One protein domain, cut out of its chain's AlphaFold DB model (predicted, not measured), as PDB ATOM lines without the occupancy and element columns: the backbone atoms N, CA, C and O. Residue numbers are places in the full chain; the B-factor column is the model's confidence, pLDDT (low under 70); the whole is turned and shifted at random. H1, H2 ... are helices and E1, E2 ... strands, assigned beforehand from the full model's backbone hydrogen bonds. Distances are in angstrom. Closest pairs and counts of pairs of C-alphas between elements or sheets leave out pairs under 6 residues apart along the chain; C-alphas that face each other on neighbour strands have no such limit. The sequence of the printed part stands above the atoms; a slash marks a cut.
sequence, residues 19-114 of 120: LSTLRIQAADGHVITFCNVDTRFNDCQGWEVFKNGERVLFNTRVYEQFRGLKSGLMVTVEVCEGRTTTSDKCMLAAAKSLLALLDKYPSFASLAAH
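AT A GLANCE: This is residues 19 to 114 of the 120 residues of an uncharacterized protein of Metakosakonia massiliensis (UniProt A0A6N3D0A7). A twisted sheet of four antiparallel strands has the long helix H2 slantwise over one face; H1 folds back along H2 as the other half of a helical hairpin and only grazes the sheet, while the short H3 caps the E1 and E2 side of that face. The 96 printed residues hold four named strands and then three named helices, in the order E1 E2 E3 E4 H1 H2 H3. The sheet's order is E1 - E2 - E3 - E4, a meander, each strand the antiparallel neighbour of the one before, and the class is mixed, helices and strands. The whole is compact, with a radius of gyration of the C-alphas of 12.6 A, yet elongated in outline, spanning 40 by 24 by 23 A.

IN THESE COORDINATES: E1 is residues 19 to 25, 16.5 A long, and begins at C-alpha 19 (44.641, 91.162, 154.058). E2, residues 30 to 38, is 22.5 A long and bends by 62 degrees at residue 35. E3 is residues 47 to 51, 13.8 A, and E4 residues 54 to 59, 14.9 A. H1, residues 66 to 80, measures 21.4 A. H2, residues 86 to 104, measures 27.4 A and begins at C-alpha 86 (57.826, 82.086, 124.993). H3, residues 108 to 112, measures 6.0 A and ends at C-alpha 112 (40.462, 95.077, 147.867).

HOW THE PARTS SIT: E1 and E2 form a hairpin, with N 24 and O 32 2.8 A apart, within hydrogen-bond range. The hairpin E2 and E3 has N 33 and O 48 at 2.8 A, and the hairpin E3 and E4 has N 49 and O 57 at 2.7 A. E1 and E4, the edge strands, are apart. H2 is on the sheet at a height of 9.1 A, over E2 and E3, and only just not over E4, on which 2 of its 19 C-alphas fall; on the local plane it runs slantwise to the strands, at 50 degrees to E2. The two make two layers, a helix on one face of a sheet. The closest C-alphas of E4 and H2 are those of Leu 57 and Met 91, 5.8 A apart. H1 and H2 touch, closest at the C-alphas of Cys 80 and Asp 88, 5.2 A apart, and run opposite ways at a shallow tilt of 32 degrees, only just short of steep. H3 is on the same face as H2 at a height of 7.6 A, only just over E2, with 3 of its 5 C-alphas; H2 and H3 are near each other. In H1, H2 and H3 every O i to N i+4 pair is within hydrogen-bond range.

THE WHOLE: The two C-alphas farthest apart, those of Arg 40 and Thr 84, are 40.2 A apart. The printed part has no cut and no long link. Residues 43 to 44 pair with residues 64 to 65, antiparallel. The mean pLDDT of the printed part is 94.9, and no printed residue is under 70.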
ATOM      1  N   LEU A  19      45.110  92.344 154.776       92.94
ATOM      2  CA  LEU A  19      44.641  91.162 154.058       92.94
ATOM      3  C   LEU A  19      45.794  90.168 153.938       92.94
ATOM      4  O   LEU A  19      46.815  90.477 153.329       92.94
ATOM      5  N   SER A  20      45.644  88.956 154.478       93.75
ATOM      6  CA  SER A  20      46.667  87.906 154.327       93.75
ATOM      7  C   SER A  20      46.911  87.560 152.858       93.75
ATOM      8  O   SER A  20      48.021  87.230 152.445       93.75
ATOM      9  N   THR A  21      45.863  87.655 152.047       95.50
ATOM     10  CA  THR A  21      45.904  87.456 150.607       95.50
ATOM     11  C   THR A  21      44.916  88.415 149.967       95.50
ATOM     12  O   THR A  21      43.852  88.652 150.523       95.50
ATOM     13  N   LEU A  22      45.273  88.956 148.808       96.69
ATOM     14  CA  LEU A  22      44.369  89.670 147.918       96.69
ATOM     15  C   LEU A  22      44.523  89.062 146.528       96.69
ATOM     16  O   LEU A  22      45.594  89.166 145.930       96.69
ATOM     17  N   ARG A  23      43.478  88.404 146.024       97.75
ATOM     18  CA  ARG A  23      43.510  87.660 144.764       97.75
ATOM     19  C   ARG A  23      42.457  88.173 143.799       97.75
ATOM     20  O   ARG A  23      41.261  88.110 144.074       97.75
ATOM     21  N   ILE A  24      42.898  88.597 142.623       97.50
ATOM     22  CA  ILE A  24      42.038  89.142 141.573       97.50
ATOM     23  C   ILE A  24      42.139  88.268 140.328       97.50
ATOM     24  O   ILE A  24      43.231  88.020 139.810       97.50
ATOM     25  N   GLN A  25      40.981  87.840 139.826       95.88
ATOM     26  CA  GLN A  25      40.875  87.265 138.492       95.88
ATOM     27  C   GLN A  25      40.929  88.407 137.473       95.88
ATOM     28  O   GLN A  25      39.967  89.160 137.308       95.88
ATOM     29  N   ALA A  26      42.073  88.554 136.815       91.00
ATOM     30  CA  ALA A  26      42.272  89.525 135.753       91.00
ATOM     31  C   ALA A  26      41.868  88.950 134.388       91.00
ATOM     32  O   ALA A  26      41.507  87.774 134.249       91.00
ATOM     33  N   ALA A  27      41.914  89.817 133.376       82.38
ATOM     34  CA  ALA A  27      41.634  89.453 131.996       82.38
ATOM     35  C   ALA A  27      42.593  88.365 131.482       82.38
ATOM     36  O   ALA A  27      43.676  88.130 132.029       82.38
ATOM     37  N   ASP A  28      42.172  87.695 130.410       84.62
ATOM     38  CA  ASP A  28      42.940  86.646 129.742       84.62
ATOM     39  C   ASP A  28      43.376  85.525 130.691       84.62
ATOM     40  O   ASP A  28      44.465  84.987 130.549       84.62
ATOM     41  N   GLY A  29      42.565  85.164 131.687       88.06
ATOM     42  CA  GLY A  29      42.868  84.055 132.597       88.06
ATOM     43  C   GLY A  29      44.099  84.268 133.487       88.06
ATOM     44  O   GLY A  29      44.621  83.290 134.025       88.06
ATOM     45  N   HIS A  30      44.572  85.509 133.637       95.88
ATOM     46  CA  HIS A  30      45.589  85.833 134.630       95.88
ATOM     47  C   HIS A  30      44.968  85.887 136.026       95.88
ATOM     48  O   HIS A  30      43.902  86.470 136.221       95.88
ATOM     49  N   VAL A  31      45.652  85.315 137.009       97.38
ATOM     50  CA  VAL A  31      45.294  85.434 138.425       97.38
ATOM     51  C   VAL A  31      46.412  86.177 139.124       97.38
ATOM     52  O   VAL A  31      47.548  85.711 139.150       97.38
ATOM     53  N   ILE A  32      46.087  87.336 139.679       97.62
ATOM     54  CA  ILE A  32      47.038  88.196 140.376       97.62
ATOM     55  C   ILE A  32      46.817  88.005 141.867       97.62
ATOM     56  O   ILE A  32      45.697  88.169 142.347       97.62
ATOM     57  N   THR A  33      47.877  87.668 142.591       97.81
ATOM     58  CA  THR A  33      47.850  87.460 144.038       97.81
ATOM     59  C   THR A  33      48.856  88.390 144.699       97.81
ATOM     60  O   THR A  33      50.011  88.445 144.289       97.81
ATOM     61  N   PHE A  34      48.424  89.095 145.739       97.38
ATOM     62  CA  PHE A  34      49.279  89.866 146.635       97.38
ATOM     63  C   PHE A  34      49.225  89.245 148.030       97.38
ATOM     64  O   PHE A  34      48.156  88.819 148.481       97.38
ATOM     65  N   CYS A  35      50.363  89.210 148.712       96.12
ATOM     66  CA  CYS A  35      50.497  88.596 150.029       96.12
ATOM     67  C   CYS A  35      50.623  89.667 151.112       96.12
ATOM     68  O   CYS A  35      51.327  90.653 150.911       96.12
ATOM     69  N   ASN A  36      49.977  89.451 152.263       95.06
ATOM     70  CA  ASN A  36      50.045  90.325 153.445       95.06
ATOM     71  C   ASN A  36      49.942  91.817 153.081       95.06
ATOM     72  O   ASN A  36      50.864  92.596 153.315       95.06
ATOM     73  N   VAL A  37      48.835  92.177 152.438       95.94
ATOM     74  CA  VAL A  37      48.553  93.532 151.974       95.94
ATOM     75  C   VAL A  37      48.147  94.403 153.153       95.94
ATOM     76  O   VAL A  37      47.160  94.095 153.823       95.94
ATOM     77  N   ASP A  38      48.851  95.515 153.345       95.25
ATOM     78  CA  ASP A  38      48.444  96.593 154.240       95.25
ATOM     79  C   ASP A  38      47.818  97.723 153.415       95.25
ATOM     80  O   ASP A  38      48.483  98.470 152.694       95.25
ATOM     81  N   THR A  39      46.497  97.858 153.505       94.56
ATOM     82  CA  THR A  39      45.754  98.888 152.763       94.56
ATOM     83  C   THR A  39      45.947 100.296 153.330       94.56
ATOM     84  O   THR A  39      45.727 101.270 152.607       94.56
ATOM     85  N   ARG A  40      46.403 100.427 154.584       93.19
ATOM     86  CA  ARG A  40      46.685 101.710 155.240       93.19
ATOM     87  C   ARG A  40      48.048 102.254 154.825       93.19
ATOM     88  O   ARG A  40      48.153 103.444 154.531       93.19
ATOM     89  N   PHE A  41      49.077 101.410 154.806       93.38
ATOM     90  CA  PHE A  41      50.419 101.781 154.332       93.38
ATOM     91  C   PHE A  41      50.596 101.611 152.820       93.38
ATOM     92  O   PHE A  41      51.576 102.097 152.258       93.38
ATOM     93  N   ASN A  42      49.604 101.015 152.158       95.56
ATOM     94  CA  ASN A  42      49.560 100.787 150.719       95.56
ATOM     95  C   ASN A  42      50.783  99.994 150.221       95.56
ATOM     96  O   ASN A  42      51.401 100.334 149.204       95.56
ATOM     97  N   ASP A  43      51.100  98.916 150.937       96.50
ATOM     98  CA  ASP A  43      52.171  97.980 150.614       96.50
ATOM     99  C   ASP A  43      51.743  96.510 150.749       96.50
ATOM    100  O   ASP A  43      50.615  96.184 151.129       96.50
ATOM    101  N   CYS A  44      52.636  95.616 150.334       96.88
ATOM    102  CA  CYS A  44      52.451  94.174 150.421       96.88
ATOM    103  C   CYS A  44      53.780  93.457 150.690       96.88
ATOM    104  O   CYS A  44      54.868  94.037 150.593       96.88
ATOM    105  N   GLN A  45      53.701  92.166 151.005       96.38
ATOM    106  CA  GLN A  45      54.852  91.280 151.177       96.38
ATOM    107  C   GLN A  45      54.942  90.290 150.017       96.38
ATOM    108  O   GLN A  45      54.827  89.076 150.182       96.38
ATOM    109  N   GLY A  46      55.141  90.842 148.826       95.81
ATOM    110  CA  GLY A  46      55.273  90.085 147.594       95.81
ATOM    111  C   GLY A  46      53.962  89.913 146.839       95.81
ATOM    112  O   GLY A  46      52.856  90.151 147.339       95.81
ATOM    113  N   TRP A  47      54.121  89.521 145.584       97.06
ATOM    114  CA  TRP A  47      53.029  89.321 144.650       97.06
ATOM    115  C   TRP A  47      53.427  88.341 143.556       97.06
ATOM    116  O   TRP A  47      54.606  88.151 143.254       97.06
ATOM    117  N   GLU A  48      52.427  87.733 142.942       97.50
ATOM    118  CA  GLU A  48      52.606  86.767 141.873       97.50
ATOM    119  C   GLU A  48      51.440  86.800 140.890       97.50
ATOM    120  O   GLU A  48      50.297  87.101 141.236       97.50
ATOM    121  N   VAL A  49      51.755  86.498 139.636       97.88
ATOM    122  CA  VAL A  49      50.816  86.397 138.529       97.88
ATOM    123  C   VAL A  49      50.882  84.975 138.005       97.88
ATOM    124  O   VAL A  49      51.945  84.489 137.610       97.88
ATOM    125  N   PHE A  50      49.730  84.322 137.989       97.00
ATOM    126  CA  PHE A  50      49.546  83.026 137.359       97.00
ATOM    127  C   PHE A  50      48.829  83.179 136.031       97.00
ATOM    128  O   PHE A  50      47.966  84.042 135.876       97.00
ATOM    129  N   LYS A  51      49.133  82.286 135.096       95.06
ATOM    130  CA  LYS A  51      48.414  82.112 133.838       95.06
ATOM    131  C   LYS A  51      48.159  80.623 133.661       95.06
ATOM    132  O   LYS A  51      49.094  79.834 133.664       95.06
ATOM    133  N   ASN A  52      46.891  80.234 133.536       89.94
ATOM    134  CA  ASN A  52      46.485  78.830 133.362       89.94
ATOM    135  C   ASN A  52      47.067  77.871 134.432       89.94
ATOM    136  O   ASN A  52      47.391  76.727 134.130       89.94
ATOM    137  N   GLY A  53      47.217  78.338 135.677       89.31
ATOM    138  CA  GLY A  53      47.763  77.544 136.789       89.31
ATOM    139  C   GLY A  53      49.290  77.554 136.921       89.31
ATOM    140  O   GLY A  53      49.803  77.079 137.929       89.31
ATOM    141  N   GLU A  54      50.021  78.144 135.974       93.75
ATOM    142  CA  GLU A  54      51.476  78.305 136.051       93.75
ATOM    143  C   GLU A  54      51.849  79.705 136.543       93.75
ATOM    144  O   GLU A  54      51.255  80.698 136.115       93.75
ATOM    145  N   ARG A  55      52.839  79.804 137.439       95.88
ATOM    146  CA  ARG A  55      53.357  81.094 137.908       95.88
ATOM    147  C   ARG A  55      54.301  81.682 136.867       95.88
ATOM    148  O   ARG A  55      55.380  81.146 136.650       95.88
ATOM    149  N   VAL A  56      53.913  82.811 136.279       96.56
ATOM    150  CA  VAL A  56      54.628  83.418 135.143       96.56
ATOM    151  C   VAL A  56      55.410  84.675 135.506       96.56
ATOM    152  O   VAL A  56      56.366  85.011 134.819       96.56
ATOM    153  N   LEU A  57      55.034  85.379 136.575       96.94
ATOM    154  CA  LEU A  57      55.733  86.581 137.035       96.94
ATOM    155  C   LEU A  57      55.537  86.738 138.542       96.94
ATOM    156  O   LEU A  57      54.436  86.511 139.034       96.94
ATOM    157  N   PHE A  58      56.578  87.104 139.288       96.75
ATOM    158  CA  PHE A  58      56.477  87.255 140.738       96.75
ATOM    159  C   PHE A  58      57.548  88.182 141.308       96.75
ATOM    160  O   PHE A  58      58.566  88.463 140.674       96.75
ATOM    161  N   ASN A  59      57.326  88.615 142.543       94.62
ATOM    162  CA  ASN A  59      58.280  89.363 143.341       94.62
ATOM    163  C   ASN A  59      58.116  88.982 144.818       94.62
ATOM    164  O   ASN A  59      57.000  88.846 145.315       94.62
ATOM    165  N   THR A  60      59.233  88.822 145.522       93.50
ATOM    166  CA  THR A  60      59.281  88.399 146.930       93.50
ATOM    167  C   THR A  60      59.678  89.528 147.883       93.50
ATOM    168  O   THR A  60      60.021  89.266 149.035       93.50
ATOM    169  N   ARG A  61      59.709  90.780 147.413       92.44
ATOM    170  CA  ARG A  61      60.057  91.938 148.242       92.44
ATOM    171  C   ARG A  61      59.044  92.127 149.365       92.44
ATOM    172  O   ARG A  61      57.835  92.052 149.162       92.44
ATOM    173  N   VAL A  62      59.573  92.402 150.549       92.75
ATOM    174  CA  VAL A  62      58.795  92.737 151.743       92.75
ATOM    175  C   VAL A  62      58.637  94.253 151.803       92.75
ATOM    176  O   VAL A  62      59.586  94.973 151.489       92.75
ATOM    177  N   TYR A  63      57.459  94.727 152.213       91.94
ATOM    178  CA  TYR A  63      57.103  96.153 152.237       91.94
ATOM    179  C   TYR A  63      57.170  96.803 150.844       91.94
ATOM    180  O   TYR A  63      57.552  97.966 150.689       91.94
ATOM    181  N   GLU A  64      56.807  96.040 149.810       95.44
ATOM    182  CA  GLU A  64      56.739  96.537 148.440       95.44
ATOM    183  C   GLU A  64      55.569  97.516 148.330       95.44
ATOM    184  O   GLU A  64      54.396  97.140 148.347       95.44
ATOM    185  N   GLN A  65      55.913  98.794 148.220       96.50
ATOM    186  CA  GLN A  65      54.954  99.876 148.056       96.50
ATOM    187  C   GLN A  65      54.218  99.734 146.722       96.50
ATOM    188  O   GLN A  65      54.838  99.442 145.699       96.50
ATOM    189  N   PHE A  66      52.927 100.070 146.692       94.94
ATOM    190  CA  PHE A  66      52.111 100.036 145.472       94.94
ATOM    191  C   PHE A  66      52.771 100.773 144.285       94.94
ATOM    192  O   PHE A  66      52.774 100.299 143.149       94.94
ATOM    193  N   ARG A  67      53.407 101.922 144.552       93.00
ATOM    194  CA  ARG A  67      54.165 102.687 143.540       93.00
ATOM    195  C   ARG A  67      55.422 101.961 143.044       93.00
ATOM    196  O   ARG A  67      55.760 102.067 141.867       93.00
ATOM    197  N   GLY A  68      56.104 101.238 143.935       93.38
ATOM    198  CA  GLY A  68      57.297 100.451 143.616       93.38
ATOM    199  C   GLY A  68      56.945  99.319 142.660       93.38
ATOM    200  O   GLY A  68      57.577  99.170 141.613       93.38
ATOM    201  N   LEU A  69      55.820  98.661 142.937       93.50
ATOM    202  CA  LEU A  69      55.256  97.601 142.119       93.50
ATOM    203  C   LEU A  69      55.023  98.061 140.672       93.50
ATOM    204  O   LEU A  69      55.487  97.414 139.733       93.50
ATOM    205  N   LYS A  70      54.405  99.237 140.485       93.38
ATOM    206  CA  LYS A  70      54.208  99.840 139.157       93.38
ATOM    207  C   LYS A  70      55.534 100.095 138.434       93.38
ATOM    208  O   LYS A  70      55.683  99.713 137.276       93.38
ATOM    209  N   SER A  71      56.506 100.697 139.118       94.31
ATOM    210  CA  SER A  71      57.816 100.987 138.520       94.31
ATOM    211  C   SER A  71      58.573  99.718 138.109       94.31
ATOM    212  O   SER A  71      59.117  99.661 137.009       94.31
ATOM    213  N   GLY A  72      58.544  98.666 138.935       94.81
ATOM    214  CA  GLY A  72      59.188  97.390 138.623       94.81
ATOM    215  C   GLY A  72      58.567  96.703 137.409       94.81
ATOM    216  O   GLY A  72      59.287  96.175 136.567       94.81
ATOM    217  N   LEU A  73      57.242  96.769 137.271       96.38
ATOM    218  CA  LEU A  73      56.548  96.205 136.114       96.38
ATOM    219  C   LEU A  73      56.852  96.945 134.815       96.38
ATOM    220  O   LEU A  73      56.970  96.299 133.779       96.38
ATOM    221  N   MET A  74      56.999  98.273 134.853       96.19
ATOM    222  CA  MET A  74      57.416  99.041 133.673       96.19
ATOM    223  C   MET A  74      58.790  98.583 133.175       96.19
ATOM    224  O   MET A  74      58.957  98.369 131.978       96.19
ATOM    225  N   VAL A  75      59.730  98.335 134.093       96.19
ATOM    226  CA  VAL A  75      61.043  97.764 133.750       96.19
ATOM    227  C   VAL A  75      60.894  96.359 133.164       96.19
ATOM    228  O   VAL A  75      61.533  96.039 132.169       96.19
ATOM    229  N   THR A  76      60.032  95.505 133.728       95.94
ATOM    230  CA  THR A  76      59.768  94.175 133.152       95.94
ATOM    231  C   THR A  76      59.213  94.264 131.732       95.94
ATOM    232  O   THR A  76      59.640  93.493 130.873       95.94
ATOM    233  N   VAL A  77      58.292  95.199 131.472       97.06
ATOM    234  CA  VAL A  77      57.762  95.446 130.126       97.06
ATOM    235  C   VAL A  77      58.888  95.839 129.182       97.06
ATOM    236  O   VAL A  77      59.048  95.174 128.166       97.06
ATOM    237  N   GLU A  78      59.697  96.835 129.540       96.25
ATOM    238  CA  GLU A  78      60.823  97.307 128.723       96.25
ATOM    239  C   GLU A  78      61.820  96.181 128.414       96.25
ATOM    240  O   GLU A  78      62.237  96.002 127.274       96.25
ATOM    241  N   VAL A  79      62.160  95.364 129.416       95.06
ATOM    242  CA  VAL A  79      63.090  94.243 129.243       95.06
ATOM    243  C   VAL A  79      62.524  93.180 128.308       95.06
ATOM    244  O   VAL A  79      63.277  92.643 127.497       95.06
ATOM    245  N   CYS A  80      61.240  92.837 128.429       96.19
ATOM    246  CA  CYS A  80      60.627  91.748 127.662       96.19
ATOM    247  C   CYS A  80      60.105  92.192 126.288       96.19
ATOM    248  O   CYS A  80      59.805  91.349 125.438       96.19
ATOM    249  N   GLU A  81      59.974  93.495 126.054       93.69
ATOM    250  CA  GLU A  81      59.487  94.037 124.793       93.69
ATOM    251  C   GLU A  81      60.414  93.657 123.629       93.69
ATOM    252  O   GLU A  81      61.639  93.685 123.725       93.69
ATOM    253  N   GLY A  82      59.821  93.203 122.521       88.81
ATOM    254  CA  GLY A  82      60.560  92.740 121.342       88.81
ATOM    255  C   GLY A  82      61.259  91.380 121.486       88.81
ATOM    256  O   GLY A  82      61.766  90.859 120.491       88.81
ATOM    257  N   ARG A  83      61.259  90.755 122.672       91.69
ATOM    258  CA  ARG A  83      61.844  89.420 122.854       91.69
ATOM    259  C   ARG A  83      60.964  88.322 122.262       91.69
ATOM    260  O   ARG A  83      59.733  88.379 122.278       91.69
ATOM    261  N   THR A  84      61.608  87.292 121.720       90.75
ATOM    262  CA  THR A  84      60.928  86.243 120.945       90.75
ATOM    263  C   THR A  84      60.637  84.977 121.741       90.75
ATOM    264  O   THR A  84      59.775  84.203 121.309       90.75
ATOM    265  N   THR A  85      61.301  84.770 122.886       95.31
ATOM    266  CA  THR A  85      61.114  83.559 123.692       95.31
ATOM    267  C   THR A  85      59.701  83.501 124.271       95.31
ATOM    268  O   THR A  85      59.085  84.524 124.576       95.31
ATOM    269  N   THR A  86      59.164  82.289 124.419       92.88
ATOM    270  CA  THR A  86      57.826  82.086 124.993       92.88
ATOM    271  C   THR A  86      57.737  82.640 126.412       92.88
ATOM    272  O   THR A  86      56.760  83.303 126.740       92.88
ATOM    273  N   SER A  87      58.783  82.436 127.222       92.19
ATOM    274  CA  SER A  87      58.847  82.943 128.596       92.19
ATOM    275  C   SER A  87      58.767  84.472 128.639       92.19
ATOM    276  O   SER A  87      57.921  85.021 129.344       92.19
ATOM    277  N   ASP A  88      59.557  85.167 127.812       94.88
ATOM    278  CA  ASP A  88      59.535  86.634 127.765       94.88
ATOM    279  C   ASP A  88      58.166  87.167 127.325       94.88
ATOM    280  O   ASP A  88      57.659  88.132 127.894       94.88
ATOM    281  N   LYS A  89      57.512  86.510 126.356       95.00
ATOM    282  CA  LYS A  89      56.151  86.873 125.926       95.00
ATOM    283  C   LYS A  89      55.120  86.682 127.039       95.00
ATOM    284  O   LYS A  89      54.248  87.534 127.207       95.00
ATOM    285  N   CYS A  90      55.215  85.592 127.802       94.19
ATOM    286  CA  CYS A  90      54.346  85.336 128.951       94.19
ATOM    287  C   CYS A  90      54.558  86.380 130.055       94.19
ATOM    288  O   CYS A  90      53.581  86.945 130.545       94.19
ATOM    289  N   MET A  91      55.813  86.693 130.392       96.00
ATOM    290  CA  MET A  91      56.145  87.744 131.357       96.00
ATOM    291  C   MET A  91      55.652  89.118 130.895       96.00
ATOM    292  O   MET A  91      55.065  89.850 131.688       96.00
ATOM    293  N   LEU A  92      55.817  89.453 129.610       96.81
ATOM    294  CA  LEU A  92      55.336  90.706 129.024       96.81
ATOM    295  C   LEU A  92      53.812  90.836 129.134       96.81
ATOM    296  O   LEU A  92      53.310  91.883 129.542       96.81
ATOM    297  N   ALA A  93      53.073  89.781 128.783       95.56
ATOM    298  CA  ALA A  93      51.615  89.764 128.884       95.56
ATOM    299  C   ALA A  93      51.144  89.891 130.343       95.56
ATOM    300  O   ALA A  93      50.261  90.699 130.635       95.56
ATOM    301  N   ALA A  94      51.781  89.162 131.264       96.69
ATOM    302  CA  ALA A  94      51.491  89.235 132.692       96.69
ATOM    303  C   ALA A  94      51.782  90.631 133.267       96.69
ATOM    304  O   ALA A  94      50.947  91.190 133.979       96.69
ATOM    305  N   ALA A  95      52.926  91.227 132.915       97.19
ATOM    306  CA  ALA A  95      53.308  92.560 133.369       97.19
ATOM    307  C   ALA A  95      52.340  93.633 132.855       97.19
ATOM    308  O   ALA A  95      51.897  94.480 133.629       97.19
ATOM    309  N   LYS A  96      51.945  93.562 131.575       96.44
ATOM    310  CA  LYS A  96      50.936  94.455 130.983       96.44
ATOM    311  C   LYS A  96      49.568  94.299 131.650       96.44
ATOM    312  O   LYS A  96      48.926  95.302 131.946       96.44
ATOM    313  N   SER A  97      49.141  93.064 131.924       96.12
ATOM    314  CA  SER A  97      47.873  92.785 132.611       96.12
ATOM    315  C   SER A  97      47.850  93.387 134.019       96.12
ATOM    316  O   SER A  97      46.905  94.091 134.384       96.12
ATOM    317  N   LEU A  98      48.921  93.181 134.790       97.06
ATOM    318  CA  LEU A  98      49.037  93.734 136.132       97.06
ATOM    319  C   LEU A  98      49.144  95.267 136.109       97.06
ATOM    320  O   LEU A  98      48.434  95.920 136.864       97.06
ATOM    321  N   LEU A  99      49.930  95.867 135.210       96.44
ATOM    322  CA  LEU A  99      49.975  97.329 135.056       96.44
ATOM    323  C   LEU A  99      48.598  97.926 134.761       96.44
ATOM    324  O   LEU A  99      48.194  98.866 135.440       96.44
ATOM    325  N   ALA A 100      47.853  97.343 133.819       95.25
ATOM    326  CA  ALA A 100      46.513  97.809 133.477       95.25
ATOM    327  C   ALA A 100      45.551  97.743 134.677       95.25
ATOM    328  O   ALA A 100      44.718  98.634 134.864       95.25
ATOM    329  N   LEU A 101      45.680  96.711 135.520       95.81
ATOM    330  CA  LEU A 101      44.930  96.617 136.768       95.81
ATOM    331  C   LEU A 101      45.307  97.759 137.729       95.81
ATOM    332  O   LEU A 101      44.421  98.433 138.248       95.81
ATOM    333  N   LEU A 102      46.598  98.013 137.941       95.44
ATOM    334  CA  LEU A 102      47.072  99.056 138.865       95.44
ATOM    335  C   LEU A 102      46.754 100.475 138.378       95.44
ATOM    336  O   LEU A 102      46.536 101.368 139.193       95.44
ATOM    337  N   ASP A 103      46.712 100.692 137.063       94.94
ATOM    338  CA  ASP A 103      46.307 101.967 136.466       94.94
ATOM    339  C   ASP A 103      44.836 102.280 136.740       94.94
ATOM    340  O   ASP A 103      44.478 103.429 136.998       94.94
ATOM    341  N   LYS A 104      43.978 101.255 136.721       95.88
ATOM    342  CA  LYS A 104      42.543 101.399 136.984       95.88
ATOM    343  C   LYS A 104      42.212 101.463 138.480       95.88
ATOM    344  O   LYS A 104      41.222 102.088 138.857       95.88
ATOM    345  N   TYR A 105      43.024 100.825 139.318       96.25
ATOM    346  CA  TYR A 105      42.820 100.709 140.762       96.25
ATOM    347  C   TYR A 105      44.057 101.242 141.495       96.25
ATOM    348  O   TYR A 105      44.954 100.461 141.803       96.25
ATOM    349  N   PRO A 106      44.133 102.554 141.792       95.06
ATOM    350  CA  PRO A 106      45.376 103.240 142.164       95.06
ATOM    351  C   PRO A 106      45.874 102.973 143.601       95.06
ATOM    352  O   PRO A 106      46.740 103.692 144.102       95.06
ATOM    353  N   SER A 107      45.321 101.981 144.299       96.75
ATOM    354  CA  SER A 107      45.744 101.578 145.646       96.75
ATOM    355  C   SER A 107      45.315 100.153 145.983       96.75
ATOM    356  O   SER A 107      44.334  99.640 145.437       96.75
ATOM    357  N   PHE A 108      45.966  99.541 146.973       96.38
ATOM    358  CA  PHE A 108      45.539  98.251 147.513       96.38
ATOM    359  C   PHE A 108      44.131  98.283 148.106       96.38
ATOM    360  O   PHE A 108      43.391  97.317 147.948       96.38
ATOM    361  N   ALA A 109      43.713  99.400 148.710       95.62
ATOM    362  CA  ALA A 109      42.336  99.569 149.170       95.62
ATOM    363  C   ALA A 109      41.330  99.492 148.002       95.62
ATOM    364  O   ALA A 109      40.295  98.840 148.113       95.62
ATOM    365  N   SER A 110      41.649 100.107 146.857       96.12
ATOM    366  CA  SER A 110      40.794 100.029 145.665       96.12
ATOM    367  C   SER A 110      40.791  98.634 145.027       96.12
ATOM    368  O   SER A 110      39.743  98.177 144.573       96.12
ATOM    369  N   LEU A 111      41.922  97.919 145.065       95.81
ATOM    370  CA  LEU A 111      42.007  96.518 144.644       95.81
ATOM    371  C   LEU A 111      41.228  95.584 145.583       95.81
ATOM    372  O   LEU A 111      40.582  94.647 145.124       95.81
ATOM    373  N   ALA A 112      41.228  95.848 146.890       94.94
ATOM    374  CA  ALA A 112      40.462  95.077 147.867       94.94
ATOM    375  C   ALA A 112      38.942  95.156 147.633       94.94
ATOM    376  O   ALA A 112      38.220  94.224 147.994       94.94
ATOM    377  N   ALA A 113      38.473  96.237 147.002       94.44
ATOM    378  CA  ALA A 113      37.089  96.442 146.578       94.44
ATOM    379  C   ALA A 113      36.805  95.959 145.139       94.44
ATOM    380  O   ALA A 113      35.715  96.195 144.613       94.44
ATOM    381  N   HIS A 114      37.768  95.312 144.472       95.62
ATOM    382  CA  HIS A 114      37.624  94.880 143.084       95.62
ATOM    383  C   HIS A 114      36.510  93.820 142.936       95.62
ATOM    384  O   HIS A 114      36.503  92.839 143.679       95.62
TER     385      HIS A 114